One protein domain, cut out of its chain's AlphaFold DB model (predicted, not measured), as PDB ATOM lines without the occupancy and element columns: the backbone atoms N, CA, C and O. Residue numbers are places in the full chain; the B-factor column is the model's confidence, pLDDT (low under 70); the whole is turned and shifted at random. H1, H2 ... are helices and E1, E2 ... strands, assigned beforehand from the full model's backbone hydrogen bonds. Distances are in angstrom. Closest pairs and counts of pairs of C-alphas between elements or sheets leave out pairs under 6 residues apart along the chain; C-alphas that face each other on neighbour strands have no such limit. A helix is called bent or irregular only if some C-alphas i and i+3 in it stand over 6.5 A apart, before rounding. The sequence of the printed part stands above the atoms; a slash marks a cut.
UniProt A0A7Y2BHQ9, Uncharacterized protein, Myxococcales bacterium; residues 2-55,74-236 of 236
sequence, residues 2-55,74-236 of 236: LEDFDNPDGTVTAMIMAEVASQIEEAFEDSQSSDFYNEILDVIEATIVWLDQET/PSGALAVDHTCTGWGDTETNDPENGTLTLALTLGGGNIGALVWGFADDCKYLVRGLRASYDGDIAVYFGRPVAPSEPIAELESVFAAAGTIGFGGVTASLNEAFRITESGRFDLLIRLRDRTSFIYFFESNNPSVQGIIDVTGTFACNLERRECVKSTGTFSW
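This is residues 2 to 55 and 74 to 236 of the 236 residues of an uncharacterized protein of Myxococcales bacterium (UniProt A0A7Y2BHQ9). One long, twisted sheet of twelve strands, E1 to E12, curls round two helices, H2 and H3, which follow one after the other along one face of it; the short H1 is on the face opposite to H3. The longest axis runs across the strands from E1 to E12, and E3, E4, E5 and E6 are bent strands between these ends. The printed part has 217 residues, with three named helices first and then twelve named strands, which stand in the sheet in their chain order, antiparallel throughout; the class is mixed, helices and strands. The whole is compact, with a radius of gyration of the C-alphas of 18.4 A and spans of 57 by 42 by 32 A.

Find C-alpha 2 at (54.816, 25.109, 12.016), where H1 begins, residues 2 to 6. From C-alpha 14 at (54.211, 6.350, 29.617), H2, residues 14 to 33, runs 28.2 A; it has a kink of 46 degrees near residue 21 and is irregular, with C-alphas 19 and 22 7.6 A apart. H3, residues 35 to 53, follows over 26.0 A. After the cut, look for E1, residues 76 to 83, and E2, residues 99 to 107. Next come E3, residues 114 to 126, which bends by 94 degrees at residue 121, and E4, residues 129 to 140, 27.8 A long, which bends by 84 degrees at residue 135. E5, residues 156 to 166, bends by 80 degrees at residue 162, and E6, residues 169 to 179, 28.0 A long, bends by 65 degrees at residue 172. Read on to E7, residues 184 to 190; E8, residues 196 to 202; E9, residues 205 to 213, which bends by 53 degrees at residue 208; and E10, residues 216 to 221. E11 is residues 226 to 229, and E12, residues 232 to 235, ends at C-alpha 235 at (49.576, 2.987, 30.179).

Begin with the sheet: E1 to E12 form a meander, each strand the antiparallel neighbour of the one before, with E1 and E12 as edge strands. In the hairpin E1 and E2, N 80 and O 102 are 2.8 A apart, within hydrogen-bond range. In the hairpin E3 and E4, so are N 117 and O 137, at 2.8 A. In the hairpin E6 and E7 the directions stand at 125 degrees, and N 178 and O 186 are within hydrogen-bond range at 2.8 A. At the other edge, in the hairpin E11 and E12, N 229 and O 232 are within that range at 2.8 A. H2 and H3 are on one face of the sheet, making two layers with it, that is, helices on one face of a sheet. Look at Phe 36 and Tyr 124, the closest C-alphas of H3 and E3, 6.1 A apart. Those of H2 and E12 are Ala 14 and Ser 235, 5.8 A apart. H2 and H3 are close but not clearly touching, with the C-alphas of Ser 31 and Tyr 37 closest at 7.5 A; they run the same way at a steep tilt of 51 degrees. H1 is on the sheet over E7, at a height over the sheet of 7.3 A. H1 is apart from H2 and H3. In H3 every O i to N i+4 pair is within hydrogen-bond range; H2 has 14 of 16, and H1 has 0 of 1, but 2 of 2 O i to N i+3 pairs.

The two C-alphas farthest apart are those of Glu 54 and Gly 232, at 57.2 A. Residues 56 to 73 are not printed, and C-alphas 55 and 74 are 9.6 A apart across this cut. The long links are E1 to E2, residues 84 to 98, and E4 to E5, residues 141 to 155. The mean pLDDT of the printed part is 88.9; residues 32 to 33 and 89 to 91 are under 70.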
ATOM      1  N   LEU A   2      55.584  25.631  13.156       75.94
ATOM      2  CA  LEU A   2      54.816  25.109  12.016       75.94
ATOM      3  C   LEU A   2      55.402  23.791  11.484       75.94
ATOM      4  O   LEU A   2      54.689  22.808  11.366       75.94
ATOM      5  N   GLU A   3      56.725  23.732  11.301       82.75
ATOM      6  CA  GLU A   3      57.422  22.497  10.899       82.75
ATOM      7  C   GLU A   3      57.233  21.335  11.894       82.75
ATOM      8  O   GLU A   3      57.276  20.173  11.493       82.75
ATOM      9  N   ASP A   4      56.990  21.646  13.173       88.81
ATOM     10  CA  ASP A   4      56.844  20.674  14.261       88.81
ATOM     11  C   ASP A   4      55.510  19.899  14.133       88.81
ATOM     12  O   ASP A   4      55.417  18.751  14.569       88.81
ATOM     13  N   PHE A   5      54.491  20.505  13.506       91.38
ATOM     14  CA  PHE A   5      53.207  19.859  13.198       91.38
ATOM     15  C   PHE A   5      53.283  18.885  12.017       91.38
ATOM     16  O   PHE A   5      52.477  17.956  11.922       91.38
ATOM     17  N   ASP A   6      54.232  19.099  11.111       90.75
ATOM     18  CA  ASP A   6      54.420  18.237   9.944       90.75
ATOM     19  C   ASP A   6      55.455  17.147  10.217       90.75
ATOM     20  O   ASP A   6      55.388  16.059   9.643       90.75
ATOM     21  N   ASN A   7      56.409  17.422  11.109       93.12
ATOM     22  CA  ASN A   7      57.522  16.535  11.423       93.12
ATOM     23  C   ASN A   7      57.797  16.495  12.938       93.12
ATOM     24  O   ASN A   7      58.835  16.997  13.378       93.12
ATOM     25  N   PRO A   8      56.911  15.889  13.753       94.25
ATOM     26  CA  PRO A   8      57.200  15.682  15.167       94.25
ATOM     27  C   PRO A   8      58.414  14.757  15.337       94.25
ATOM     28  O   PRO A   8      58.511  13.700  14.708       94.25
ATOM     29  N   ASP A   9      59.345  15.145  16.204       96.19
ATOM     30  CA  ASP A   9      60.635  14.477  16.413       96.19
ATOM     31  C   ASP A   9      60.778  13.836  17.807       96.19
ATOM     32  O   ASP A   9      61.747  13.120  18.079       96.19
ATOM     33  N   GLY A  10      59.794  14.041  18.683       94.00
ATOM     34  CA  GLY A  10      59.722  13.444  20.009       94.00
ATOM     35  C   GLY A  10      59.271  11.988  19.965       94.00
ATOM     36  O   GLY A  10      58.525  11.567  19.084       94.00
ATOM     37  N   THR A  11      59.717  11.198  20.944       94.56
ATOM     38  CA  THR A  11      59.185   9.850  21.204       94.56
ATOM     39  C   THR A  11      58.372   9.874  22.486       94.56
ATOM     40  O   THR A  11      58.901  10.221  23.545       94.56
ATOM     41  N   VAL A  12      57.113   9.450  22.420       93.88
ATOM     42  CA  VAL A  12      56.232   9.458  23.586       93.88
ATOM     43  C   VAL A  12      56.357   8.161  24.380       93.88
ATOM     44  O   VAL A  12      56.397   7.051  23.852       93.88
ATOM     45  N   THR A  13      56.427   8.314  25.701       92.69
ATOM     46  CA  THR A  13      56.501   7.216  26.669       92.69
ATOM     47  C   THR A  13      55.404   7.364  27.719       92.69
ATOM     48  O   THR A  13      54.849   8.449  27.893       92.69
ATOM     49  N   ALA A  14      55.137   6.300  28.482       92.69
ATOM     50  CA  ALA A  14      54.211   6.350  29.617       92.69
ATOM     51  C   ALA A  14      54.562   7.462  30.621       92.69
ATOM     52  O   ALA A  14      53.678   8.139  31.129       92.69
ATOM     53  N   MET A  15      55.855   7.688  30.872       93.50
ATOM     54  CA  MET A  15      56.311   8.741  31.781       93.50
ATOM     55  C   MET A  15      56.009  10.140  31.237       93.50
ATOM     56  O   MET A  15      55.587  10.999  32.001       93.50
ATOM     57  N   ILE A  16      56.191  10.352  29.930       94.25
ATOM     58  CA  ILE A  16      55.837  11.620  29.277       94.25
ATOM     59  C   ILE A  16      54.329  11.841  29.379       94.25
ATOM     60  O   ILE A  16      53.909  12.893  29.842       94.25
ATOM     61  N   MET A  17      53.513  10.838  29.039       94.06
ATOM     62  CA  MET A  17      52.054  10.963  29.144       94.06
ATOM     63  C   MET A  17      51.576  11.198  30.578       94.06
ATOM     64  O   MET A  17      50.672  11.998  30.785       94.06
ATOM     65  N   ALA A  18      52.208  10.579  31.579       92.12
ATOM     66  CA  ALA A  18      51.912  10.857  32.984       92.12
ATOM     67  C   ALA A  18      52.131  12.330  33.361       92.12
ATOM     68  O   ALA A  18      51.437  12.837  34.238       92.12
ATOM     69  N   GLU A  19      53.093  12.995  32.718       92.75
ATOM     70  CA  GLU A  19      53.436  14.394  32.967       92.75
ATOM     71  C   GLU A  19      52.492  15.368  32.248       92.75
ATOM     72  O   GLU A  19      52.119  16.382  32.832       92.75
ATOM     73  N   VAL A  20      52.099  15.065  31.008       92.44
ATOM     74  CA  VAL A  20      51.392  16.024  30.134       92.44
ATOM     75  C   VAL A  20      49.897  15.744  29.958       92.44
ATOM     76  O   VAL A  20      49.198  16.582  29.405       92.44
ATOM     77  N   ALA A  21      49.371  14.608  30.435       90.00
ATOM     78  CA  ALA A  21      47.965  14.241  30.221       90.00
ATOM     79  C   ALA A  21      46.969  15.289  30.740       90.00
ATOM     80  O   ALA A  21      46.039  15.627  30.022       90.00
ATOM     81  N   SER A  22      47.182  15.840  31.940       86.94
ATOM     82  CA  SER A  22      46.288  16.878  32.474       86.94
ATOM     83  C   SER A  22      46.339  18.166  31.650       86.94
ATOM     84  O   SER A  22      45.302  18.763  31.412       86.94
ATOM     85  N   GLN A  23      47.516  18.543  31.140       86.31
ATOM     86  CA  GLN A  23      47.653  19.709  30.255       86.31
ATOM     87  C   GLN A  23      46.909  19.494  28.933       86.31
ATOM     88  O   GLN A  23      46.289  20.412  28.420       86.31
ATOM     89  N   ILE A  24      46.946  18.274  28.391       88.50
ATOM     90  CA  ILE A  24      46.219  17.911  27.169       88.50
ATOM     91  C   ILE A  24      44.701  17.999  27.378       88.50
ATOM     92  O   ILE A  24      44.001  18.509  26.505       88.50
ATOM     93  N   GLU A  25      44.195  17.496  28.509       84.12
ATOM     94  CA  GLU A  25      42.769  17.584  28.857       84.12
ATOM     95  C   GLU A  25      42.328  19.045  28.996       84.12
ATOM     96  O   GLU A  25      41.354  19.446  28.365       84.12
ATOM     97  N   GLU A  26      43.082  19.846  29.756       81.56
ATOM     98  CA  GLU A  26      42.813  21.273  29.959       81.56
ATOM     99  C   GLU A  26      42.827  22.040  28.627       81.56
ATOM    100  O   GLU A  26      41.838  22.683  28.286       81.56
ATOM    101  N   ALA A  27      43.875  21.889  27.813       80.31
ATOM    102  CA  ALA A  27      43.999  22.593  26.536       80.31
ATOM    103  C   ALA A  27      42.881  22.240  25.539       80.31
ATOM    104  O   ALA A  27      42.392  23.108  24.814       80.31
ATOM    105  N   PHE A  28      42.449  20.976  25.488       78.06
ATOM    106  CA  PHE A  28      41.342  20.567  24.621       78.06
ATOM    107  C   PHE A  28      39.998  21.121  25.089       78.06
ATOM    108  O   PHE A  28      39.189  21.572  24.273       78.06
ATOM    109  N   GLU A  29      39.742  21.072  26.395       75.25
ATOM    110  CA  GLU A  29      38.513  21.610  26.965       75.25
ATOM    111  C   GLU A  29      38.431  23.125  26.797       75.25
ATOM    112  O   GLU A  29      37.387  23.625  26.367       75.25
ATOM    113  N   ASP A  30      39.527  23.825  27.077       72.31
ATOM    114  CA  ASP A  30      39.632  25.269  26.921       72.31
ATOM    115  C   ASP A  30      39.474  25.651  25.451       72.31
ATOM    116  O   ASP A  30      38.628  26.478  25.133       72.31
ATOM    117  N   SER A  31      40.174  24.991  24.521       71.00
ATOM    118  CA  SER A  31      40.057  25.304  23.093       71.00
ATOM    119  C   SER A  31      38.642  25.123  22.542       71.00
ATOM    120  O   SER A  31      38.146  26.018  21.861       71.00
ATOM    121  N   GLN A  32      37.964  24.013  22.844       67.69
ATOM    122  CA  GLN A  32      36.620  23.767  22.305       67.69
ATOM    123  C   GLN A  32      35.539  24.694  22.865       67.69
ATOM    124  O   GLN A  32      34.433  24.741  22.329       67.69
ATOM    125  N   SER A  33      35.805  25.359  23.985       63.22
ATOM    126  CA  SER A  33      34.804  26.157  24.694       63.22
ATOM    127  C   SER A  33      35.196  27.611  24.894       63.22
ATOM    128  O   SER A  33      34.479  28.338  25.584       63.22
ATOM    129  N   SER A  34      36.329  28.006  24.319       70.69
ATOM    130  CA  SER A  34      36.845  29.357  24.383       70.69
ATOM    131  C   SER A  34      36.293  30.168  23.226       70.69
ATOM    132  O   SER A  34      36.583  29.891  22.060       70.69
ATOM    133  N   ASP A  35      35.552  31.214  23.571       78.94
ATOM    134  CA  ASP A  35      35.095  32.206  22.603       78.94
ATOM    135  C   ASP A  35      36.273  32.987  22.002       78.94
ATOM    136  O   ASP A  35      36.155  33.500  20.902       78.94
ATOM    137  N   PHE A  36      37.443  32.999  22.650       82.31
ATOM    138  CA  PHE A  36      38.604  33.777  22.213       82.31
ATOM    139  C   PHE A  36      39.124  33.399  20.819       82.31
ATOM    140  O   PHE A  36      39.454  34.266  20.014       82.31
ATOM    141  N   TYR A  37      39.217  32.102  20.510       82.69
ATOM    142  CA  TYR A  37      39.709  31.671  19.195       82.69
ATOM    143  C   TYR A  37      38.691  31.937  18.093       82.69
ATOM    144  O   TYR A  37      39.074  32.327  16.991       82.69
ATOM    145  N   ASN A  38      37.409  31.761  18.415       84.25
ATOM    146  CA  ASN A  38      36.325  32.113  17.511       84.25
ATOM    147  C   ASN A  38      36.308  33.625  17.278       84.25
ATOM    148  O   ASN A  38      36.268  34.037  16.135       84.25
ATOM    149  N   GLU A  39      36.491  34.439  18.316       87.81
ATOM    150  CA  GLU A  39      36.568  35.899  18.222       87.81
ATOM    151  C   GLU A  39      37.725  36.353  17.318       87.81
ATOM    152  O   GLU A  39      37.538  37.211  16.461       87.81
ATOM    153  N   ILE A  40      38.907  35.728  17.409       89.19
ATOM    154  CA  ILE A  40      40.005  36.003  16.465       89.19
ATOM    155  C   ILE A  40      39.587  35.676  15.025       89.19
ATOM    156  O   ILE A  40      39.833  36.479  14.123       89.19
ATOM    157  N   LEU A  41      38.985  34.506  14.790       90.06
ATOM    158  CA  LEU A  41      38.527  34.112  13.456       90.06
ATOM    159  C   LEU A  41      37.427  35.036  12.933       90.06
ATOM    160  O   LEU A  41      37.512  35.448  11.781       90.06
ATOM    161  N   ASP A  42      36.479  35.421  13.780       89.88
ATOM    162  CA  ASP A  42      35.371  36.319  13.468       89.88
ATOM    163  C   ASP A  42      35.891  37.709  13.077       89.88
ATOM    164  O   ASP A  42      35.411  38.300  12.112       89.88
ATOM    165  N   VAL A  43      36.925  38.227  13.754       90.06
ATOM    166  CA  VAL A  43      37.561  39.504  13.382       90.06
ATOM    167  C   VAL A  43      38.265  39.402  12.024       90.06
ATOM    168  O   VAL A  43      38.167  40.321  11.201       90.06
ATOM    169  N   ILE A  44      38.967  38.297  11.751       90.56
ATOM    170  CA  ILE A  44      39.606  38.079  10.442       90.56
ATOM    171  C   ILE A  44      38.528  37.922   9.359       90.56
ATOM    172  O   ILE A  44      38.651  38.526   8.294       90.56
ATOM    173  N   GLU A  45      37.454  37.179   9.627       91.38
ATOM    174  CA  GLU A  45      36.330  36.981   8.711       91.38
ATOM    175  C   GLU A  45      35.608  38.298   8.425       91.38
ATOM    176  O   GLU A  45      35.401  38.634   7.263       91.38
ATOM    177  N   ALA A  46      35.321  39.106   9.444       89.50
ATOM    178  CA  ALA A  46      34.739  40.433   9.274       89.50
ATOM    179  C   ALA A  46      35.632  41.337   8.408       89.50
ATOM    180  O   ALA A  46      35.136  42.050   7.535       89.50
ATOM    181  N   THR A  47      36.954  41.262   8.595       88.06
ATOM    182  CA  THR A  47      37.925  41.988   7.760       88.06
ATOM    183  C   THR A  47      37.893  41.504   6.311       88.06
ATOM    184  O   THR A  47      37.948  42.316   5.389       88.06
ATOM    185  N   ILE A  48      37.781  40.191   6.092       86.50
ATOM    186  CA  ILE A  48      37.645  39.596   4.761       86.50
ATOM    187  C   ILE A  48      36.351  40.038   4.079       86.50
ATOM    188  O   ILE A  48      36.385  40.477   2.932       86.50
ATOM    189  N   VAL A  49      35.225  39.948   4.782       87.81
ATOM    190  CA  VAL A  49      33.909  40.331   4.264       87.81
ATOM    191  C   VAL A  49      33.897  41.811   3.895       87.81
ATOM    192  O   VAL A  49      33.375  42.174   2.846       87.81
ATOM    193  N   TRP A  50      34.507  42.660   4.721       88.31
ATOM    194  CA  TRP A  50      34.683  44.071   4.399       88.31
ATOM    195  C   TRP A  50      35.547  44.265   3.143       88.31
ATOM    196  O   TRP A  50      35.147  44.988   2.236       88.31
ATOM    197  N   LEU A  51      36.687  43.575   3.031       86.44
ATOM    198  CA  LEU A  51      37.531  43.648   1.834       86.44
ATOM    199  C   LEU A  51      36.791  43.217   0.565       86.44
ATOM    200  O   LEU A  51      36.969  43.856  -0.468       86.44
ATOM    201  N   ASP A  52      35.984  42.158   0.629       86.06
ATOM    202  CA  ASP A  52      35.172  41.685  -0.498       86.06
ATOM    203  C   ASP A  52      34.126  42.731  -0.912       86.06
ATOM    204  O   ASP A  52      33.986  43.033  -2.093       86.06
ATOM    205  N   GLN A  53      33.451  43.353   0.061       87.31
ATOM    206  CA  GLN A  53      32.447  44.397  -0.184       87.31
ATOM    207  C   GLN A  53      33.035  45.658  -0.821       87.31
ATOM    208  O   GLN A  53      32.393  46.268  -1.675       87.31
ATOM    209  N   GLU A  54      34.249  46.032  -0.419       87.50
ATOM    210  CA  GLU A  54      34.950  47.207  -0.940       87.50
ATOM    211  C   GLU A  54      35.756  46.906  -2.218       87.50
ATOM    212  O   GLU A  54      36.371  47.811  -2.787       87.50
ATOM    213  N   THR A  55      35.797  45.652  -2.686       86.50
ATOM    214  CA  THR A  55      36.522  45.261  -3.903       86.50
ATOM    215  C   THR A  55      35.581  45.194  -5.111       86.50
ATOM    216  O   THR A  55      34.569  44.500  -5.101       86.50
ATOM    217  N   PRO A  74      45.469  45.619  -4.429       79.25
ATOM    218  CA  PRO A  74      46.025  46.203  -3.220       79.25
ATOM    219  C   PRO A  74      47.063  45.256  -2.622       79.25
ATOM    220  O   PRO A  74      46.861  44.046  -2.493       79.25
ATOM    221  N   SER A  75      48.225  45.829  -2.329       85.38
ATOM    222  CA  SER A  75      49.329  45.147  -1.673       85.38
ATOM    223  C   SER A  75      49.821  46.046  -0.553       85.38
ATOM    224  O   SER A  75      50.063  47.233  -0.776       85.38
ATOM    225  N   GLY A  76      49.941  45.507   0.654       87.94
ATOM    226  CA  GLY A  76      50.211  46.325   1.829       87.94
ATOM    227  C   GLY A  76      50.027  45.569   3.132       87.94
ATOM    228  O   GLY A  76      50.094  44.341   3.161       87.94
ATOM    229  N   ALA A  77      49.807  46.319   4.204       88.94
ATOM    230  CA  ALA A  77      49.465  45.781   5.509       88.94
ATOM    231  C   ALA A  77      48.211  46.483   6.032       88.94
ATOM    232  O   ALA A  77      48.052  47.689   5.834       88.94
ATOM    233  N   LEU A  78      47.351  45.718   6.692       89.56
ATOM    234  CA  LEU A  78      46.185  46.198   7.418       89.56
ATOM    235  C   LEU A  78      46.420  45.960   8.903       89.56
ATOM    236  O   LEU A  78      46.969  44.923   9.272       89.56
ATOM    237  N   ALA A  79      46.003  46.910   9.730       92.75
ATOM    238  CA  ALA A  79      45.892  46.736  11.168       92.75
ATOM    239  C   ALA A  79      44.416  46.878  11.538       92.75
ATOM    240  O   ALA A  79      43.757  47.809  11.072       92.75
ATOM    241  N   VAL A  80      43.915  45.939  12.326       92.62
ATOM    242  CA  VAL A  80      42.527  45.850  12.761       92.62
ATOM    243  C   VAL A  80      42.540  45.895  14.274       92.62
ATOM    244  O   VAL A  80      43.094  45.003  14.912       92.62
ATOM    245  N   ASP A  81      41.951  46.947  14.828       93.31
ATOM    246  CA  ASP A  81      41.747  47.086  16.262       93.31
ATOM    247  C   ASP A  81      40.320  46.648  16.595       93.31
ATOM    248  O   ASP A  81      39.349  47.191  16.064       93.31
ATOM    249  N   HIS A  82      40.200  45.668  17.479       92.50
ATOM    250  CA  HIS A  82      38.938  45.118  17.950       92.50
ATOM    251  C   HIS A  82      38.855  45.248  19.475       92.50
ATOM    252  O   HIS A  82      39.836  45.033  20.186       92.50
ATOM    253  N   THR A  83      37.691  45.647  19.989       92.88
ATOM    254  CA  THR A  83      37.421  45.649  21.435       92.88
ATOM    255  C   THR A  83      36.800  44.314  21.784       92.88
ATOM    256  O   THR A  83      35.776  43.979  21.204       92.88
ATOM    257  N   CYS A  84      37.401  43.578  22.715       91.56
ATOM    258  CA  CYS A  84      36.932  42.235  23.020       91.56
ATOM    259  C   CYS A  84      35.504  42.254  23.580       91.56
ATOM    260  O   CYS A  84      35.070  43.201  24.246       91.56
ATOM    261  N   THR A  85      34.776  41.169  23.351       88.19
ATOM    262  CA  THR A  85      33.374  41.002  23.750       88.19
ATOM    263  C   THR A  85      33.210  41.121  25.270       88.19
ATOM    264  O   THR A  85      32.209  41.650  25.764       88.19
ATOM    265  N   GLY A  86      34.218  40.689  26.033       88.94
ATOM    266  CA  GLY A  86      34.215  40.732  27.488       88.94
ATOM    267  C   GLY A  86      33.541  39.517  28.116       88.94
ATOM    268  O   GLY A  86      33.508  38.421  27.570       88.94
ATOM    269  N   TRP A  87      32.997  39.698  29.321       88.25
ATOM    270  CA  TRP A  87      32.257  38.643  30.038       88.25
ATOM    271  C   TRP A  87      30.736  38.762  29.900       88.25
ATOM    272  O   TRP A  87      30.000  38.125  30.659       88.25
ATOM    273  N   GLY A  88      30.271  39.657  29.030       77.75
ATOM    274  CA  GLY A  88      28.860  39.816  28.709       77.75
ATOM    275  C   GLY A  88      28.439  38.876  27.582       77.75
ATOM    276  O   GLY A  88      29.254  38.487  26.760       77.75
ATOM    277  N   ASP A  89      27.146  38.560  27.520       64.81
ATOM    278  CA  ASP A  89      26.571  37.712  26.460       64.81
ATOM    279  C   ASP A  89      26.398  38.453  25.117       64.81
ATOM    280  O   ASP A  89      25.897  37.896  24.142       64.81
ATOM    281  N   THR A  90      26.726  39.742  25.078       66.88
ATOM    282  CA  THR A  90      26.595  40.600  23.901       66.88
ATOM    283  C   THR A  90      27.866  41.396  23.730       66.88
ATOM    284  O   THR A  90      28.333  41.983  24.706       66.88
ATOM    285  N   GLU A  91      28.340  41.486  22.492       64.00
ATOM    286  CA  GLU A  91      29.429  42.374  22.111       64.00
ATOM    287  C   GLU A  91      29.108  43.805  22.566       64.00
ATOM    288  O   GLU A  91      28.108  44.419  22.171       64.00
ATOM    289  N   THR A  92      29.929  44.320  23.476       73.56
ATOM    290  CA  THR A  92      29.883  45.712  23.907       73.56
ATOM    291  C   THR A  92      31.190  46.366  23.508       73.56
ATOM    292  O   THR A  92      32.246  45.873  23.889       73.56
ATOM    293  N   ASN A  93      31.117  47.517  22.836       77.50
ATOM    294  CA  ASN A  93      32.267  48.398  22.598       77.50
ATOM    295  C   ASN A  93      32.700  49.094  23.904       77.50
ATOM    296  O   ASN A  93      32.673  50.323  24.004       77.50
ATOM    297  N   ASP A  94      33.016  48.305  24.929       86.94
ATOM    298  CA  ASP A  94      33.528  48.754  26.215       86.94
ATOM    299  C   ASP A  94      35.042  48.499  26.260       86.94
ATOM    300  O   ASP A  94      35.460  47.345  26.349       86.94
ATOM    301  N   PRO A  95      35.883  49.548  26.218       86.56
ATOM    302  CA  PRO A  95      37.334  49.398  26.287       86.56
ATOM    303  C   PRO A  95      37.826  48.666  27.543       86.56
ATOM    304  O   PRO A  95      38.947  48.164  27.553       86.56
ATOM    305  N   GLU A  96      37.020  48.591  28.610       91.56
ATOM    306  CA  GLU A  96      37.363  47.799  29.794       91.56
ATOM    307  C   GLU A  96      37.395  46.291  29.520       91.56
ATOM    308  O   GLU A  96      37.931  45.547  30.341       91.56
ATOM    309  N   ASN A  97      36.866  45.817  28.390       93.00
ATOM    310  CA  ASN A  97      36.942  44.414  27.994       93.00
ATOM    311  C   ASN A  97      38.313  43.998  27.442       93.00
ATOM    312  O   ASN A  97      38.524  42.812  27.204       93.00
ATOM    313  N   GLY A  98      39.230  44.948  27.262       94.38
ATOM    314  CA  GLY A  98      40.504  44.711  26.600       94.38
ATOM    315  C   GLY A  98      40.400  44.833  25.085       94.38
ATOM    316  O   GLY A  98      39.330  45.079  24.519       94.38
ATOM    317  N   THR A  99      41.544  44.704  24.423       95.12
ATOM    318  CA  THR A  99      41.649  44.916  22.975       95.12
ATOM    319  C   THR A  99      42.414  43.794  22.299       95.12
ATOM    320  O   THR A  99      43.324  43.210  22.882       95.12
ATOM    321  N   LEU A 100      42.041  43.514  21.058       94.88
ATOM    322  CA  LEU A 100      42.731  42.626  20.143       94.88
ATOM    323  C   LEU A 100      43.178  43.457  18.940       94.88
ATOM    324  O   LEU A 100      42.347  43.983  18.203       94.88
ATOM    325  N   THR A 101      44.485  43.556  18.724       96.12
ATOM    326  CA  THR A 101      45.049  44.189  17.530       96.12
ATOM    327  C   THR A 101      45.591  43.097  16.623       96.12
ATOM    328  O   THR A 101      46.555  42.417  16.975       96.12
ATOM    329  N   LEU A 102      45.001  42.943  15.441       96.44
ATOM    330  CA  LEU A 102      45.475  42.037  14.400       96.44
ATOM    331  C   LEU A 102      46.148  42.829  13.288       96.44
ATOM    332  O   LEU A 102      45.727  43.921  12.925       96.44
ATOM    333  N   ALA A 103      47.184  42.257  12.702       95.81
ATOM    334  CA  ALA A 103      47.848  42.793  11.540       95.81
ATOM    335  C   ALA A 103      47.995  41.715  10.467       95.81
ATOM    336  O   ALA A 103      48.447  40.590  10.693       95.81
ATOM    337  N   LEU A 104      47.561  42.102   9.274       94.88
ATOM    338  CA  LEU A 104      47.391  41.252   8.112       94.88
ATOM    339  C   LEU A 104      48.189  41.853   6.962       94.88
ATOM    340  O   LEU A 104      48.385  43.066   6.883       94.88
ATOM    341  N   THR A 105      48.640  41.014   6.038       93.50
ATOM    342  CA  THR A 105      49.254  41.486   4.792       93.50
ATOM    343  C   THR A 105      48.290  41.293   3.639       93.50
ATOM    344  O   THR A 105      47.544  40.323   3.620       93.50
ATOM    345  N   LEU A 106      48.310  42.210   2.677       90.38
ATOM    346  CA  LEU A 106      47.588  42.082   1.419       90.38
ATOM    347  C   LEU A 106      48.577  41.836   0.287       90.38
ATOM    348  O   LEU A 106      49.599  42.522   0.186       90.38
ATOM    349  N   GLY A 107      48.262  40.876  -0.575       87.81
ATOM    350  CA  GLY A 107      49.028  40.548  -1.769       87.81
ATOM    351  C   GLY A 107      48.099  40.274  -2.942       87.81
ATOM    352  O   GLY A 107      47.535  39.184  -3.054       87.81
ATOM    353  N   GLY A 108      47.944  41.267  -3.821       83.75
ATOM    354  CA  GLY A 108      47.052  41.165  -4.977       83.75
ATOM    355  C   GLY A 108      45.597  40.911  -4.578       83.75
ATOM    356  O   GLY A 108      44.966  40.039  -5.164       83.75
ATOM    357  N   GLY A 109      45.109  41.616  -3.550       80.88
ATOM    358  CA  GLY A 109      43.739  41.470  -3.032       80.88
ATOM    359  C   GLY A 109      43.521  40.312  -2.051       80.88
ATOM    360  O   GLY A 109      42.502  40.284  -1.376       80.88
ATOM    361  N   ASN A 110      44.477  39.391  -1.915       87.94
ATOM    362  CA  ASN A 110      44.373  38.281  -0.963       87.94
ATOM    363  C   ASN A 110      45.004  38.650   0.375       87.94
ATOM    364  O   ASN A 110      46.023  39.348   0.404       87.94
ATOM    365  N   ILE A 111      44.468  38.096   1.457       90.88
ATOM    366  CA  ILE A 111      45.125  38.120   2.760       90.88
ATOM    367  C   ILE A 111      46.315  37.161   2.723       90.88
ATOM    368  O   ILE A 111      46.233  36.055   2.193       90.88
ATOM    369  N   GLY A 112      47.461  37.591   3.241       93.38
ATOM    370  CA  GLY A 112      48.653  36.761   3.344       93.38
ATOM    371  C   GLY A 112      48.440  35.555   4.258       93.38
ATOM    372  O   GLY A 112      47.560  35.536   5.108       93.38
ATOM    373  N   ALA A 113      49.296  34.546   4.116       94.00
ATOM    374  CA  ALA A 113      49.154  33.289   4.852       94.00
ATOM    375  C   ALA A 113      49.287  33.414   6.377       94.00
ATOM    376  O   ALA A 113      48.943  32.475   7.085       94.00
ATOM    377  N   LEU A 114      49.846  34.519   6.873       94.50
ATOM    378  CA  LEU A 114      50.111  34.754   8.285       94.50
ATOM    379  C   LEU A 114      49.424  36.044   8.730       94.50
ATOM    380  O   LEU A 114      49.666  37.107   8.151       94.50
ATOM    381  N   VAL A 115      48.644  35.928   9.798       95.19
ATOM    382  CA  VAL A 115      48.109  37.030  10.594       95.19
ATOM    383  C   VAL A 115      48.848  37.025  11.928       95.19
ATOM    384  O   VAL A 115      48.971  35.977  12.561       95.19
ATOM    385  N   TRP A 116      49.368  38.175  12.346       96.06
ATOM    386  CA  TRP A 116      49.966  38.350  13.672       96.06
ATOM    387  C   TRP A 116      49.149  39.350  14.469       96.06
ATOM    388  O   TRP A 116      48.518  40.230  13.896       96.06
ATOM    389  N   GLY A 117      49.177  39.255  15.785       96.00
ATOM    390  CA  GLY A 117      48.438  40.171  16.626       96.00
ATOM    391  C   GLY A 117      48.899  40.148  18.065       96.00
ATOM    392  O   GLY A 117      49.783  39.383  18.448       96.00
ATOM    393  N   PHE A 118      48.282  41.016  18.845       96.69
ATOM    394  CA  PHE A 118      48.481  41.119  20.276       96.69
ATOM    395  C   PHE A 118      47.131  41.382  20.935       96.69
ATOM    396  O   PHE A 118      46.336  42.171  20.423       96.69
ATOM    397  N   ALA A 119      46.884  40.719  22.055       96.31
ATOM    398  CA  ALA A 119      45.750  40.984  22.922       96.31
ATOM    399  C   ALA A 119      46.227  41.687  24.195       96.31
ATOM    400  O   ALA A 119      47.152  41.210  24.848       96.31
ATOM    401  N   ASP A 120      45.569  42.787  24.550       96.19
ATOM    402  CA  ASP A 120      45.785  43.549  25.782       96.19
ATOM    403  C   ASP A 120      44.589  43.342  26.722       96.19
ATOM    404  O   ASP A 120      43.496  43.840  26.439       96.19
ATOM    405  N   ASP A 121      44.788  42.569  27.798       94.88
ATOM    406  CA  ASP A 121      43.765  42.164  28.785       94.88
ATOM    407  C   ASP A 121      42.411  41.767  28.157       94.88
ATOM    408  O   ASP A 121      41.344  42.120  28.662       94.88
ATOM    409  N   CYS A 122      42.444  41.044  27.035       94.12
ATOM    410  CA  CYS A 122      41.251  40.660  26.290       94.12
ATOM    411  C   CYS A 122      40.417  39.670  27.106       94.12
ATOM    412  O   CYS A 122      40.869  38.568  27.426       94.12
ATOM    413  N   LYS A 123      39.206  40.075  27.486       93.06
ATOM    414  CA  LYS A 123      38.291  39.308  28.338       93.06
ATOM    415  C   LYS A 123      37.317  38.506  27.495       93.06
ATOM    416  O   LYS A 123      36.702  39.043  26.583       93.06
ATOM    417  N   TYR A 124      37.129  37.250  27.880       88.00
ATOM    418  CA  TYR A 124      36.231  36.313  27.212       88.00
ATOM    419  C   TYR A 124      35.679  35.288  28.206       88.00
ATOM    420  O   TYR A 124      36.115  35.201  29.366       88.00
ATOM    421  N   LEU A 125      34.682  34.522  27.767       84.69
ATOM    422  CA  LEU A 125      34.117  33.420  28.532       84.69
ATOM    423  C   LEU A 125      34.678  32.079  28.050       84.69
ATOM    424  O   LEU A 125      34.839  31.830  26.861       84.69
ATOM    425  N   VAL A 126      34.943  31.191  29.010       80.56
ATOM    426  CA  VAL A 126      35.243  29.774  28.761       80.56
ATOM    427  C   VAL A 126      34.248  28.959  29.569       80.56
ATOM    428  O   VAL A 126      34.329  28.911  30.797       80.56
ATOM    429  N   ARG A 127      33.228  28.388  28.918       77.25
ATOM    430  CA  ARG A 127      32.103  27.701  29.604       77.25
ATOM    431  C   ARG A 127      31.445  28.554  30.704       77.25
ATOM    432  O   ARG A 127      31.061  28.046  31.759       77.25
ATOM    433  N   GLY A 128      31.342  29.866  30.483       79.38
ATOM    434  CA  GLY A 128      30.805  30.818  31.464       79.38
ATOM    435  C   GLY A 128      31.762  31.170  32.614       79.38
ATOM    436  O   GLY A 128      31.386  31.928  33.512       79.38
ATOM    437  N   LEU A 129      32.993  30.653  32.607       83.38
ATOM    438  CA  LEU A 129      34.068  31.126  33.472       83.38
ATOM    439  C   LEU A 129      34.701  32.376  32.872       83.38
ATOM    440  O   LEU A 129      34.901  32.477  31.667       83.38
ATOM    441  N   ARG A 130      35.030  33.322  33.748       89.94
ATOM    442  CA  ARG A 130      35.673  34.584  33.386       89.94
ATOM    443  C   ARG A 130      37.156  34.357  33.152       89.94
ATOM    444  O   ARG A 130      37.874  34.063  34.115       89.94
ATOM    445  N   ALA A 131      37.570  34.529  31.905       90.25
ATOM    446  CA  ALA A 131      38.952  34.451  31.477       90.25
ATOM    447  C   ALA A 131      39.450  35.818  30.988       90.25
ATOM    448  O   ALA A 131      38.651  36.676  30.593       90.25
ATOM    449  N   SER A 132      40.760  36.023  31.020       93.06
ATOM    450  CA  SER A 132      41.416  37.069  30.237       93.06
ATOM    451  C   SER A 132      42.710  36.560  29.624       93.06
ATOM    452  O   SER A 132      43.330  35.635  30.153       93.06
ATOM    453  N   TYR A 133      43.109  37.154  28.507       93.56
ATOM    454  CA  TYR A 133      44.355  36.848  27.826       93.56
ATOM    455  C   TYR A 133      45.113  38.132  27.489       93.56
ATOM    456  O   TYR A 133      44.540  39.101  26.995       93.56
ATOM    457  N   ASP A 134      46.410  38.114  27.771       95.19
ATOM    458  CA  ASP A 134      47.358  39.191  27.494       95.19
ATOM    459  C   ASP A 134      48.586  38.567  26.823       95.19
ATOM    460  O   ASP A 134      49.279  37.747  27.442       95.19
ATOM    461  N   GLY A 135      48.829  38.872  25.546       96.25
ATOM    462  CA  GLY A 135      49.934  38.257  24.816       96.25
ATOM    463  C   GLY A 135      49.871  38.304  23.296       96.25
ATOM    464  O   GLY A 135      48.949  38.839  22.684       96.25
ATOM    465  N   ASP A 136      50.900  37.708  22.697       96.69
ATOM    466  CA  ASP A 136      51.102  37.611  21.256       96.69
ATOM    467  C   ASP A 136      50.299  36.454  20.655       96.69
ATOM    468  O   ASP A 136      50.313  35.328  21.161       96.69
ATOM    469  N   ILE A 137      49.689  36.712  19.502       94.62
ATOM    470  CA  ILE A 137      48.881  35.751  18.752       94.62
ATOM    471  C   ILE A 137      49.409  35.677  17.325       94.62
ATOM    472  O   ILE A 137      49.770  36.684  16.714       94.62
ATOM    473  N   ALA A 138      49.416  34.479  16.757       95.38
ATOM    474  CA  ALA A 138      49.603  34.283  15.333       95.38
ATOM    475  C   ALA A 138      48.638  33.224  14.805       95.38
ATOM    476  O   ALA A 138      48.449  32.184  15.434       95.38
ATOM    477  N   VAL A 139      48.078  33.480  13.624       94.88
ATOM    478  CA  VAL A 139      47.242  32.539  12.875       94.88
ATOM    479  C   VAL A 139      47.869  32.328  11.505       94.88
ATOM    480  O   VAL A 139      48.112  33.283  10.767       94.88
ATOM    481  N   TYR A 140      48.165  31.077  11.171       94.88
ATOM    482  CA  TYR A 140      48.763  30.692   9.901       94.88
ATOM    483  C   TYR A 140      47.840  29.769   9.111       94.88
ATOM    484  O   TYR A 140      47.507  28.684   9.577       94.88
ATOM    485  N   PHE A 141      47.492  30.173   7.891       92.88
ATOM    486  CA  PHE A 141      46.572  29.463   6.996       92.88
ATOM    487  C   PHE A 141      47.279  28.587   5.948       92.88
ATOM    488  O   PHE A 141      46.655  28.104   5.006       92.88
ATOM    489  N   GLY A 142      48.611  28.449   5.997       90.44
ATOM    490  CA  GLY A 142      49.372  27.693   4.985       90.44
ATOM    491  C   GLY A 142      49.606  28.445   3.670       90.44
ATOM    492  O   GLY A 142      50.660  28.322   3.042       90.44
ATOM    493  N   ARG A 143      48.643  29.270   3.256       93.06
ATOM    494  CA  ARG A 143      48.604  29.962   1.965       93.06
ATOM    495  C   ARG A 143      47.873  31.301   2.067       93.06
ATOM    496  O   ARG A 143      47.138  31.507   3.027       93.06
ATOM    497  N   PRO A 144      48.042  32.202   1.084       93.31
ATOM    498  CA  PRO A 144      47.158  33.350   0.961       93.31
ATOM    499  C   PRO A 144      45.686  32.922   0.876       93.31
ATOM    500  O   PRO A 144      45.372  31.898   0.255       93.31
ATOM    501  N   VAL A 145      44.819  33.717   1.495       92.12
ATOM    502  CA  VAL A 145      43.373  33.503   1.593       92.12
ATOM    503  C   VAL A 145      42.666  34.552   0.744       92.12
ATOM    504  O   VAL A 145      42.888  35.754   0.927       92.12
ATOM    505  N   ALA A 146      41.857  34.109  -0.214       88.50
ATOM    506  CA  ALA A 146      41.052  35.009  -1.028       88.50
ATOM    507  C   ALA A 146      39.816  35.499  -0.248       88.50
ATOM    508  O   ALA A 146      39.295  34.752   0.581       88.50
ATOM    509  N   PRO A 147      39.300  36.712  -0.531       84.06
ATOM    510  CA  PRO A 147      38.178  37.274   0.224       84.06
ATOM    511  C   PRO A 147      36.881  36.446   0.186       84.06
ATOM    512  O   PRO A 147      36.050  36.525   1.080       84.06
ATOM    513  N   SER A 148      36.702  35.606  -0.832       83.12
ATOM    514  CA  SER A 148      35.521  34.747  -0.958       83.12
ATOM    515  C   SER A 148      35.623  33.416  -0.199       83.12
ATOM    516  O   SER A 148      34.708  32.597  -0.289       83.12
ATOM    517  N   GLU A 149      36.762  33.115   0.430       88.38
ATOM    518  CA  GLU A 149      36.996  31.815   1.066       88.38
ATOM    519  C   GLU A 149      36.487  31.785   2.516       88.38
ATOM    520  O   GLU A 149      36.819  32.682   3.293       88.38
ATOM    521  N   PRO A 150      35.733  30.746   2.919       86.50
ATOM    522  CA  PRO A 150      35.250  30.618   4.289       86.50
ATOM    523  C   PRO A 150      36.401  30.233   5.228       86.50
ATOM    524  O   PRO A 150      36.832  29.080   5.246       86.50
ATOM    525  N   ILE A 151      36.896  31.187   6.025       87.31
ATOM    526  CA  ILE A 151      38.063  30.984   6.907       87.31
ATOM    527  C   ILE A 151      37.853  29.820   7.877       87.31
ATOM    528  O   ILE A 151      38.775  29.041   8.104       87.31
ATOM    529  N   ALA A 152      36.639  29.674   8.411       81.94
ATOM    530  CA  ALA A 152      36.292  28.614   9.356       81.94
ATOM    531  C   ALA A 152      36.463  27.190   8.784       81.94
ATOM    532  O   ALA A 152      36.534  26.229   9.548       81.94
ATOM    533  N   GLU A 153      36.532  27.038   7.456       85.75
ATOM    534  CA  GLU A 153      36.752  25.752   6.783       85.75
ATOM    535  C   GLU A 153      38.227  25.511   6.415       85.75
ATOM    536  O   GLU A 153      38.579  24.433   5.932       85.75
ATOM    537  N   LEU A 154      39.099  26.501   6.624       90.81
ATOM    538  CA  LEU A 154      40.515  26.406   6.290       90.81
ATOM    539  C   LEU A 154      41.305  25.713   7.397       90.81
ATOM    540  O   LEU A 154      41.076  25.930   8.590       90.81
ATOM    541  N   GLU A 155      42.327  24.955   6.993       92.25
ATOM    542  CA  GLU A 155      43.370  24.578   7.939       92.25
ATOM    543  C   GLU A 155      44.030  25.840   8.505       92.25
ATOM    544  O   GLU A 155      44.475  26.726   7.771       92.25
ATOM    545  N   SER A 156      44.102  25.904   9.829       92.25
ATOM    546  CA  SER A 156      44.654  27.035  10.557       92.25
ATOM    547  C   SER A 156      45.535  26.546  11.694       92.25
ATOM    548  O   SER A 156      45.177  25.642  12.449       92.25
ATOM    549  N   VAL A 157      46.717  27.145  11.818       94.19
ATOM    550  CA  VAL A 157      47.610  26.945  12.957       94.19
ATOM    551  C   VAL A 157      47.606  28.202  13.804       94.19
ATOM    552  O   VAL A 157      48.018  29.266  13.346       94.19
ATOM    553  N   PHE A 158      47.178  28.054  15.047       93.25
ATOM    554  CA  PHE A 158      47.206  29.089  16.058       93.25
ATOM    555  C   PHE A 158      48.450  28.923  16.914       93.25
ATOM    556  O   PHE A 158      48.802  27.816  17.322       93.25
ATOM    557  N   ALA A 159      49.102  30.036  17.213       92.69
ATOM    558  CA  ALA A 159      50.147  30.118  18.214       92.69
ATOM    559  C   ALA A 159      49.832  31.285  19.146       92.69
ATOM    560  O   ALA A 159      49.602  32.400  18.681       92.69
ATOM    561  N   ALA A 160      49.837  31.021  20.447       91.25
ATOM    562  CA  ALA A 160      49.563  32.008  21.478       91.25
ATOM    563  C   ALA A 160      50.674  31.972  22.531       91.25
ATOM    564  O   ALA A 160      51.006  30.914  23.075       91.25
ATOM    565  N   ALA A 161      51.251  33.132  22.830       92.75
ATOM    566  CA  ALA A 161      52.299  33.280  23.832       92.75
ATOM    567  C   ALA A 161      52.000  34.483  24.724       92.75
ATOM    568  O   ALA A 161      51.977  35.616  24.262       92.75
ATOM    569  N   GLY A 162      51.758  34.249  26.010       93.31
ATOM    570  CA  GLY A 162      51.275  35.306  26.887       93.31
ATOM    571  C   GLY A 162      50.932  34.834  28.284       93.31
ATOM    572  O   GLY A 162      51.542  33.911  28.826       93.31
ATOM    573  N   THR A 163      49.940  35.487  28.866       92.38
ATOM    574  CA  THR A 163      49.386  35.179  30.174       92.38
ATOM    575  C   THR A 163      47.887  34.980  30.040       92.38
ATOM    576  O   THR A 163      47.196  35.822  29.479       92.38
ATOM    577  N   ILE A 164      47.393  33.877  30.592       90.19
ATOM    578  CA  ILE A 164      45.967  33.615  30.743       90.19
ATOM    579  C   ILE A 164      45.569  33.821  32.204       90.19
ATOM    580  O   ILE A 164      46.279  33.399  33.123       90.19
ATOM    581  N   GLY A 165      44.462  34.515  32.431       87.75
ATOM    582  CA  GLY A 165      43.903  34.809  33.742       87.75
ATOM    583  C   GLY A 165      42.579  34.085  33.955       87.75
ATOM    584  O   GLY A 165      41.663  34.255  33.164       87.75
ATOM    585  N   PHE A 166      42.433  33.346  35.057       86.94
ATOM    586  CA  PHE A 166      41.175  32.727  35.485       86.94
ATOM    587  C   PHE A 166      40.918  32.993  36.964       86.94
ATOM    588  O   PHE A 166      41.732  32.656  37.825       86.94
ATOM    589  N   GLY A 167      39.771  33.594  37.292       79.94
ATOM    590  CA  GLY A 167      39.364  33.782  38.692       79.94
ATOM    591  C   GLY A 167      40.383  34.544  39.558       79.94
ATOM    592  O   GLY A 167      40.462  34.307  40.762       79.94
ATOM    593  N   GLY A 168      41.178  35.435  38.953       77.69
ATOM    594  CA  GLY A 168      42.240  36.197  39.623       77.69
ATOM    595  C   GLY A 168      43.583  35.467  39.763       77.69
ATOM    596  O   GLY A 168      44.506  36.019  40.357       77.69
ATOM    597  N   VAL A 169      43.706  34.251  39.229       85.94
ATOM    598  CA  VAL A 169      44.976  33.531  39.078       85.94
ATOM    599  C   VAL A 169      45.465  33.714  37.651       85.94
ATOM    600  O   VAL A 169      44.664  33.645  36.726       85.94
ATOM    601  N   THR A 170      46.766  33.925  37.468       87.50
ATOM    602  CA  THR A 170      47.384  33.999  36.144       87.50
ATOM    603  C   THR A 170      48.370  32.860  35.923       87.50
ATOM    604  O   THR A 170      49.056  32.422  36.852       87.50
ATOM    605  N   ALA A 171      48.446  32.386  34.684       85.31
ATOM    606  CA  ALA A 171      49.394  31.383  34.227       85.31
ATOM    607  C   ALA A 171      50.012  31.823  32.898       85.31
ATOM    608  O   ALA A 171      49.357  32.466  32.083       85.31
ATOM    609  N   SER A 172      51.284  31.494  32.676       86.62
ATOM    610  CA  SER A 172      51.910  31.729  31.375       86.62
ATOM    611  C   SER A 172      51.417  30.699  30.365       86.62
ATOM    612  O   SER A 172      51.439  29.504  30.648       86.62
ATOM    613  N   LEU A 173      51.041  31.176  29.185       85.06
ATOM    614  CA  LEU A 173      50.634  30.382  28.036       85.06
ATOM    615  C   LEU A 173      51.739  30.436  26.978       85.06
ATOM    616  O   LEU A 173      52.284  31.502  26.692       85.06
ATOM    617  N   ASN A 174      52.084  29.291  26.402       87.25
ATOM    618  CA  ASN A 174      52.940  29.204  25.220       87.25
ATOM    619  C   ASN A 174      52.541  27.953  24.451       87.25
ATOM    620  O   ASN A 174      53.192  26.909  24.544       87.25
ATOM    621  N   GLU A 175      51.413  28.063  23.769       86.50
ATOM    622  CA  GLU A 175      50.732  26.943  23.145       86.50
ATOM    623  C   GLU A 175      50.575  27.178  21.654       86.50
ATOM    624  O   GLU A 175      50.510  28.309  21.169       86.50
ATOM    625  N   ALA A 176      50.537  26.072  20.922       92.06
ATOM    626  CA  ALA A 176      50.172  26.084  19.528       92.06
ATOM    627  C   ALA A 176      49.289  24.887  19.231       92.06
ATOM    628  O   ALA A 176      49.569  23.765  19.668       92.06
ATOM    629  N   PHE A 177      48.252  25.128  18.449       93.00
ATOM    630  CA  PHE A 177      47.359  24.089  17.974       93.00
ATOM    631  C   PHE A 177      47.016  24.322  16.509       93.00
ATOM    632  O   PHE A 177      47.111  25.436  15.996       93.00
ATOM    633  N   ARG A 178      46.631  23.253  15.826       93.44
ATOM    634  CA  ARG A 178      46.187  23.259  14.440       93.44
ATOM    635  C   ARG A 178      44.764  22.728  14.375       93.44
ATOM    636  O   ARG A 178      44.482  21.661  14.909       93.44
ATOM    637  N   ILE A 179      43.889  23.443  13.684       91.25
ATOM    638  CA  ILE A 179      42.592  22.932  13.245       91.25
ATOM    639  C   ILE A 179      42.759  22.576  11.773       91.25
ATOM    640  O   ILE A 179      43.070  23.436  10.959       91.25
ATOM    641  N   THR A 180      42.632  21.298  11.441       90.88
ATOM    642  CA  THR A 180      42.747  20.808  10.056       90.88
ATOM    643  C   THR A 180      41.442  21.007   9.283       90.88
ATOM    644  O   THR A 180      40.380  21.148   9.889       90.88
ATOM    645  N   GLU A 181      41.484  20.894   7.953       88.25
ATOM    646  CA  GLU A 181      40.281  20.946   7.095       88.25
ATOM    647  C   GLU A 181      39.219  19.889   7.465       88.25
ATOM    648  O   GLU A 181      38.028  20.076   7.225       88.25
ATOM    649  N   SER A 182      39.611  18.759   8.075       87.94
ATOM    650  CA  SER A 182      38.655  17.744   8.546       87.94
ATOM    651  C   SER A 182      37.985  18.106   9.875       87.94
ATOM    652  O   SER A 182      37.207  17.310  10.409       87.94
ATOM    653  N   GLY A 183      38.323  19.265  10.440       86.94
ATOM    654  CA  GLY A 183      37.936  19.697  11.776       86.94
ATOM    655  C   GLY A 183      38.715  18.997  12.886       86.94
ATOM    656  O   GLY A 183      38.339  19.115  14.044       86.94
ATOM    657  N   ARG A 184      39.775  18.236  12.590       91.06
ATOM    658  CA  ARG A 184      40.605  17.618  13.634       91.06
ATOM    659  C   ARG A 184      41.452  18.686  14.329       91.06
ATOM    660  O   ARG A 184      42.098  19.478  13.644       91.06
ATOM    661  N   PHE A 185      41.461  18.653  15.660       92.25
ATOM    662  CA  PHE A 185      42.264  19.511  16.526       92.25
ATOM    663  C   PHE A 185      43.575  18.808  16.884       92.25
ATOM    664  O   PHE A 185      43.566  17.734  17.481       92.25
ATOM    665  N   ASP A 186      44.695  19.416  16.521       94.62
ATOM    666  CA  ASP A 186      46.054  18.971  16.804       94.62
ATOM    667  C   ASP A 186      46.691  19.926  17.815       94.62
ATOM    668  O   ASP A 186      46.918  21.088  17.509       94.62
ATOM    669  N   LEU A 187      47.046  19.442  18.996       94.00
ATOM    670  CA  LEU A 187      47.801  20.174  20.006       94.00
ATOM    671  C   LEU A 187      49.289  19.833  19.898       94.00
ATOM    672  O   LEU A 187      49.671  18.660  19.987       94.00
ATOM    673  N   LEU A 188      50.145  20.844  19.743       95.06
ATOM    674  CA  LEU A 188      51.593  20.651  19.720       95.06
ATOM    675  C   LEU A 188      52.153  20.625  21.142       95.06
ATOM    676  O   LEU A 188      52.242  21.653  21.812       95.06
ATOM    677  N   ILE A 189      52.623  19.459  21.577       94.12
ATOM    678  CA  ILE A 189      53.261  19.297  22.881       94.12
ATOM    679  C   ILE A 189      54.775  19.376  22.722       94.12
ATOM    680  O   ILE A 189      55.395  18.546  22.055       94.12
ATOM    681  N   ARG A 190      55.386  20.363  23.384       92.38
ATOM    682  CA  ARG A 190      56.842  20.535  23.434       92.38
ATOM    683  C   ARG A 190      57.424  19.929  24.700       92.38
ATOM    684  O   ARG A 190      57.058  20.294  25.814       92.38
ATOM    685  N   LEU A 191      58.378  19.029  24.518       91.88
ATOM    686  CA  LEU A 191      59.085  18.358  25.596       91.88
ATOM    687  C   LEU A 191      60.260  19.202  26.104       91.88
ATOM    688  O   LEU A 191      60.753  20.125  25.453       91.88
ATOM    689  N   ARG A 192      60.757  18.856  27.297       89.75
ATOM    690  CA  ARG A 192      61.871  19.567  27.952       89.75
ATOM    691  C   ARG A 192      63.178  19.524  27.161       89.75
ATOM    692  O   ARG A 192      64.003  20.425  27.293       89.75
ATOM    693  N   ASP A 193      63.376  18.481  26.361       91.31
ATOM    694  CA  ASP A 193      64.530  18.326  25.471       91.31
ATOM    695  C   ASP A 193      64.374  19.074  24.137       91.31
ATOM    696  O   ASP A 193      65.271  19.007  23.298       91.31
ATOM    697  N   ARG A 194      63.291  19.855  23.992       89.50
ATOM    698  CA  ARG A 194      62.905  20.634  22.807       89.50
ATOM    699  C   ARG A 194      62.413  19.810  21.624       89.50
ATOM    700  O   ARG A 194      62.172  20.404  20.579       89.50
ATOM    701  N   THR A 195      62.242  18.503  21.790       94.75
ATOM    702  CA  THR A 195      61.490  17.706  20.821       94.75
ATOM    703  C   THR A 195      59.991  17.930  21.001       94.75
ATOM    704  O   THR A 195      59.547  18.494  22.011       94.75
ATOM    705  N   SER A 196      59.191  17.504  20.032       95.44
ATOM    706  CA  SER A 196      57.741  17.659  20.080       95.44
ATOM    707  C   SER A 196      56.985  16.450  19.561       95.44
ATOM    708  O   SER A 196      57.465  15.690  18.722       95.44
ATOM    709  N   PHE A 197      55.756  16.309  20.037       96.50
ATOM    710  CA  PHE A 197      54.775  15.390  19.482       96.50
ATOM    711  C   PHE A 197      53.425  16.098  19.367       96.50
ATOM    712  O   PHE A 197      53.213  17.155  19.964       96.50
ATOM    713  N   ILE A 198      52.513  15.511  18.605       96.75
ATOM    714  CA  ILE A 198      51.162  16.039  18.425       96.75
ATOM    715  C   ILE A 198      50.210  15.157  19.210       96.75
ATOM    716  O   ILE A 198      50.214  13.938  19.027       96.75
ATOM    717  N   TYR A 199      49.387  15.757  20.058       95.81
ATOM    718  CA  TYR A 199      48.191  15.098  20.563       95.81
ATOM    719  C   TYR A 199      47.000  15.563  19.737       95.81
ATOM    720  O   TYR A 199      46.880  16.753  19.485       95.81
ATOM    721  N   PHE A 200      46.127  14.663  19.303       95.12
ATOM    722  CA  PHE A 200      45.007  15.038  18.449       95.12
ATOM    723  C   PHE A 200      43.663  14.553  18.953       95.12
ATOM    724  O   PHE A 200      43.574  13.508  19.598       95.12
ATOM    725  N   PHE A 201      42.625  15.285  18.563       93.25
ATOM    726  CA  PHE A 201      41.224  14.993  18.817       93.25
ATOM    727  C   PHE A 201      40.416  15.194  17.534       93.25
ATOM    728  O   PHE A 201      40.511  16.228  16.873       93.25
ATOM    729  N   GLU A 202      39.591  14.219  17.175       89.62
ATOM    730  CA  GLU A 202      38.629  14.379  16.085       89.62
ATOM    731  C   GLU A 202      37.385  15.110  16.603       89.62
ATOM    732  O   GLU A 202      36.628  14.554  17.399       89.62
ATOM    733  N   SER A 203      37.117  16.328  16.125       78.19
ATOM    734  CA  SER A 203      35.976  17.128  16.612       78.19
ATOM    735  C   SER A 203      34.625  16.432  16.419       78.19
ATOM    736  O   SER A 203      33.739  16.522  17.265       78.19
ATOM    737  N   ASN A 204      34.481  15.645  15.349       79.31
ATOM    738  CA  ASN A 204      33.255  14.892  15.065       79.31
ATOM    739  C   ASN A 204      33.103  13.622  15.917       79.31
ATOM    740  O   ASN A 204      32.037  12.999  15.931       79.31
ATOM    741  N   ASN A 205      34.166  13.194  16.596       82.19
ATOM    742  CA  ASN A 205      34.142  12.051  17.491       82.19
ATOM    743  C   ASN A 205      35.250  12.191  18.544       82.19
ATOM    744  O   ASN A 205      36.319  11.610  18.364       82.19
ATOM    745  N   PRO A 206      34.989  12.871  19.677       73.94
ATOM    746  CA  PRO A 206      35.990  13.088  20.728       73.94
ATOM    747  C   PRO A 206      36.561  11.796  21.337       73.94
ATOM    748  O   PRO A 206      37.586  11.815  22.010       73.94
ATOM    749  N   SER A 207      35.911  10.645  21.109       80.25
ATOM    750  CA  SER A 207      36.462   9.338  21.491       80.25
ATOM    751  C   SER A 207      37.616   8.886  20.587       80.25
ATOM    752  O   SER A 207      38.342   7.961  20.948       80.25
ATOM    753  N   VAL A 208      37.778   9.504  19.414       88.44
ATOM    754  CA  VAL A 208      38.918   9.319  18.517       88.44
ATOM    755  C   VAL A 208      39.933  10.407  18.831       88.44
ATOM    756  O   VAL A 208      39.827  11.550  18.397       88.44
ATOM    757  N   GLN A 209      40.923  10.008  19.613       93.94
ATOM    758  CA  GLN A 209      42.041  10.841  20.018       93.94
ATOM    759  C   GLN A 209      43.322  10.014  20.004       93.94
ATOM    760  O   GLN A 209      43.288   8.773  20.013       93.94
ATOM    761  N   GLY A 210      44.465  10.679  19.968       95.19
ATOM    762  CA  GLY A 210      45.714   9.965  19.811       95.19
ATOM    763  C   GLY A 210      46.949  10.832  19.822       95.19
ATOM    764  O   GLY A 210      46.905  12.032  20.058       95.19
ATOM    765  N   ILE A 211      48.066  10.175  19.551       96.12
ATOM    766  CA  ILE A 211      49.387  10.790  19.489       96.12
ATOM    767  C   ILE A 211      49.949  10.566  18.094       96.12
ATOM    768  O   ILE A 211      49.839   9.462  17.558       96.12
ATOM    769  N   ILE A 212      50.595  11.582  17.537       96.00
ATOM    770  CA  ILE A 212      51.549  11.434  16.441       96.00
ATOM    771  C   ILE A 212      52.921  11.830  16.971       96.00
ATOM    772  O   ILE A 212      53.131  12.959  17.410       96.00
ATOM    773  N   ASP A 213      53.847  10.883  16.926       95.19
ATOM    774  CA  ASP A 213      55.235  11.071  17.323       95.19
ATOM    775  C   ASP A 213      56.174  10.539  16.229       95.19
ATOM    776  O   ASP A 213      55.726  10.024  15.198       95.19
ATOM    777  N   VAL A 214      57.487  10.619  16.449       94.56
ATOM    778  CA  VAL A 214      58.492  10.166  15.468       94.56
ATOM    779  C   VAL A 214      58.393   8.668  15.125       94.56
ATOM    780  O   VAL A 214      58.917   8.203  14.113       94.56
ATOM    781  N   THR A 215      57.735   7.876  15.973       92.38
ATOM    782  CA  THR A 215      57.549   6.430  15.810       92.38
ATOM    783  C   THR A 215      56.231   6.062  15.125       92.38
ATOM    784  O   THR A 215      56.041   4.889  14.781       92.38
ATOM    785  N   GLY A 216      55.340   7.033  14.911       92.19
ATOM    786  CA  GLY A 216      54.071   6.881  14.207       92.19
ATOM    787  C   GLY A 216      52.865   7.332  15.031       92.19
ATOM    788  O   GLY A 216      52.958   8.182  15.911       92.19
ATOM    789  N   THR A 217      51.703   6.757  14.717       94.56
ATOM    790  CA  THR A 217      50.419   7.147  15.313       94.56
ATOM    791  C   THR A 217      49.942   6.132  16.348       94.56
ATOM    792  O   THR A 217      49.966   4.921  16.108       94.56
ATOM    793  N   PHE A 218      49.457   6.636  17.479       95.12
ATOM    794  CA  PHE A 218      48.826   5.864  18.545       95.12
ATOM    795  C   PHE A 218      47.373   6.303  18.697       95.12
ATOM    796  O   PHE A 218      47.085   7.495  18.653       95.12
ATOM    797  N   ALA A 219      46.475   5.351  18.934       94.56
ATOM    798  CA  ALA A 219      45.133   5.640  19.420       94.56
ATOM    799  C   ALA A 219      45.170   5.683  20.948       94.56
ATOM    800  O   ALA A 219      45.645   4.732  21.571       94.56
ATOM    801  N   CYS A 220      44.681   6.760  21.552       94.06
ATOM    802  CA  CYS A 220      44.749   6.969  22.992       94.06
ATOM    803  C   CYS A 220      43.359   7.090  23.613       94.06
ATOM    804  O   CYS A 220      42.378   7.435  22.960       94.06
ATOM    805  N   ASN A 221      43.284   6.792  24.902       90.88
ATOM    806  CA  ASN A 221      42.117   7.029  25.730       90.88
ATOM    807  C   ASN A 221      42.597   7.634  27.051       90.88
ATOM    808  O   ASN A 221      43.259   6.950  27.835       90.88
ATOM    809  N   LEU A 222      42.292   8.916  27.271       88.31
ATOM    810  CA  LEU A 222      42.734   9.647  28.462       88.31
ATOM    811  C   LEU A 222      42.077   9.108  29.741       88.31
ATOM    812  O   LEU A 222      42.778   8.886  30.724       88.31
ATOM    813  N   GLU A 223      40.790   8.739  29.701       87.75
ATOM    814  CA  GLU A 223      40.078   8.165  30.859       87.75
ATOM    815  C   GLU A 223      40.707   6.851  31.349       87.75
ATOM    816  O   GLU A 223      40.828   6.597  32.547       87.75
ATOM    817  N   ARG A 224      41.105   5.986  30.410       90.44
ATOM    818  CA  ARG A 224      41.768   4.702  30.685       90.44
ATOM    819  C   ARG A 224      43.275   4.839  30.849       90.44
ATOM    820  O   ARG A 224      43.914   3.854  31.213       90.44
ATOM    821  N   ARG A 225      43.820   6.025  30.567       92.75
ATOM    822  CA  ARG A 225      45.252   6.334  30.575       92.75
ATOM    823  C   ARG A 225      46.051   5.303  29.785       92.75
ATOM    824  O   ARG A 225      47.002   4.706  30.283       92.75
ATOM    825  N   GLU A 226      45.601   5.036  28.563       94.12
ATOM    826  CA  GLU A 226      46.147   3.992  27.697       94.12
ATOM    827  C   GLU A 226      46.317   4.502  26.265       94.12
ATOM    828  O   GLU A 226      45.437   5.172  25.728       94.12
ATOM    829  N   CYS A 227      47.435   4.146  25.631       93.69
ATOM    830  CA  CYS A 227      47.685   4.375  24.211       93.69
ATOM    831  C   CYS A 227      48.097   3.072  23.523       93.69
ATOM    832  O   CYS A 227      48.962   2.335  24.005       93.69
ATOM    833  N   VAL A 228      47.501   2.810  22.363       92.62
ATOM    834  CA  VAL A 228      47.666   1.589  21.572       92.62
ATOM    835  C   VAL A 228      48.232   1.938  20.198       92.62
ATOM    836  O   VAL A 228      47.727   2.825  19.511       92.62
ATOM    837  N   LYS A 229      49.243   1.188  19.759       89.75
ATOM    838  CA  LYS A 229      49.707   1.146  18.367       89.75
ATOM    839  C   LYS A 229      49.776  -0.288  17.856       89.75
ATOM    840  O   LYS A 229      49.703  -1.247  18.619       89.75
ATOM    841  N   SER A 230      49.984  -0.448  16.551       81.75
ATOM    842  CA  SER A 230      50.052  -1.760  15.883       81.75
ATOM    843  C   SER A 230      51.066  -2.739  16.494       81.75
ATOM    844  O   SER A 230      50.912  -3.950  16.351       81.75
ATOM    845  N   THR A 231      52.097  -2.231  17.172       81.06
ATOM    846  CA  THR A 231      53.195  -3.017  17.754       81.06
ATOM    847  C   THR A 231      53.159  -3.127  19.281       81.06
ATOM    848  O   THR A 231      54.022  -3.797  19.846       81.06
ATOM    849  N   GLY A 232      52.186  -2.516  19.967       83.00
ATOM    850  CA  GLY A 232      52.079  -2.598  21.424       83.00
ATOM    851  C   GLY A 232      51.213  -1.514  22.062       83.00
ATOM    852  O   GLY A 232      50.694  -0.628  21.388       83.00
ATOM    853  N   THR A 233      51.108  -1.584  23.385       89.62
ATOM    854  CA  THR A 233      50.299  -0.691  24.222       89.62
ATOM    855  C   THR A 233      51.144  -0.180  25.385       89.62
ATOM    856  O   THR A 233      52.016  -0.904  25.870       89.62
ATOM    857  N   PHE A 234      50.884   1.041  25.852       91.62
ATOM    858  CA  PHE A 234      51.411   1.539  27.122       91.62
ATOM    859  C   PHE A 234      50.334   2.290  27.917       91.62
ATOM    860  O   PHE A 234      49.379   2.808  27.337       91.62
ATOM    861  N   SER A 235      50.511   2.351  29.239       92.38
ATOM    862  CA  SER A 235      49.576   2.987  30.179       92.38
ATOM    863  C   SER A 235      50.314   3.855  31.201       92.38
ATOM    864  O   SER A 235      51.505   3.616  31.432       92.38
ATOM    865  N   TRP A 236      49.625   4.828  31.809       92.75
ATOM    866  CA  TRP A 236      50.199   5.783  32.771       92.75
ATOM    867  C   TRP A 236      49.287   6.128  33.958       92.75
ATOM    868  O   TRP A 236      48.082   5.803  33.925       92.75
TER     869      TRP A 236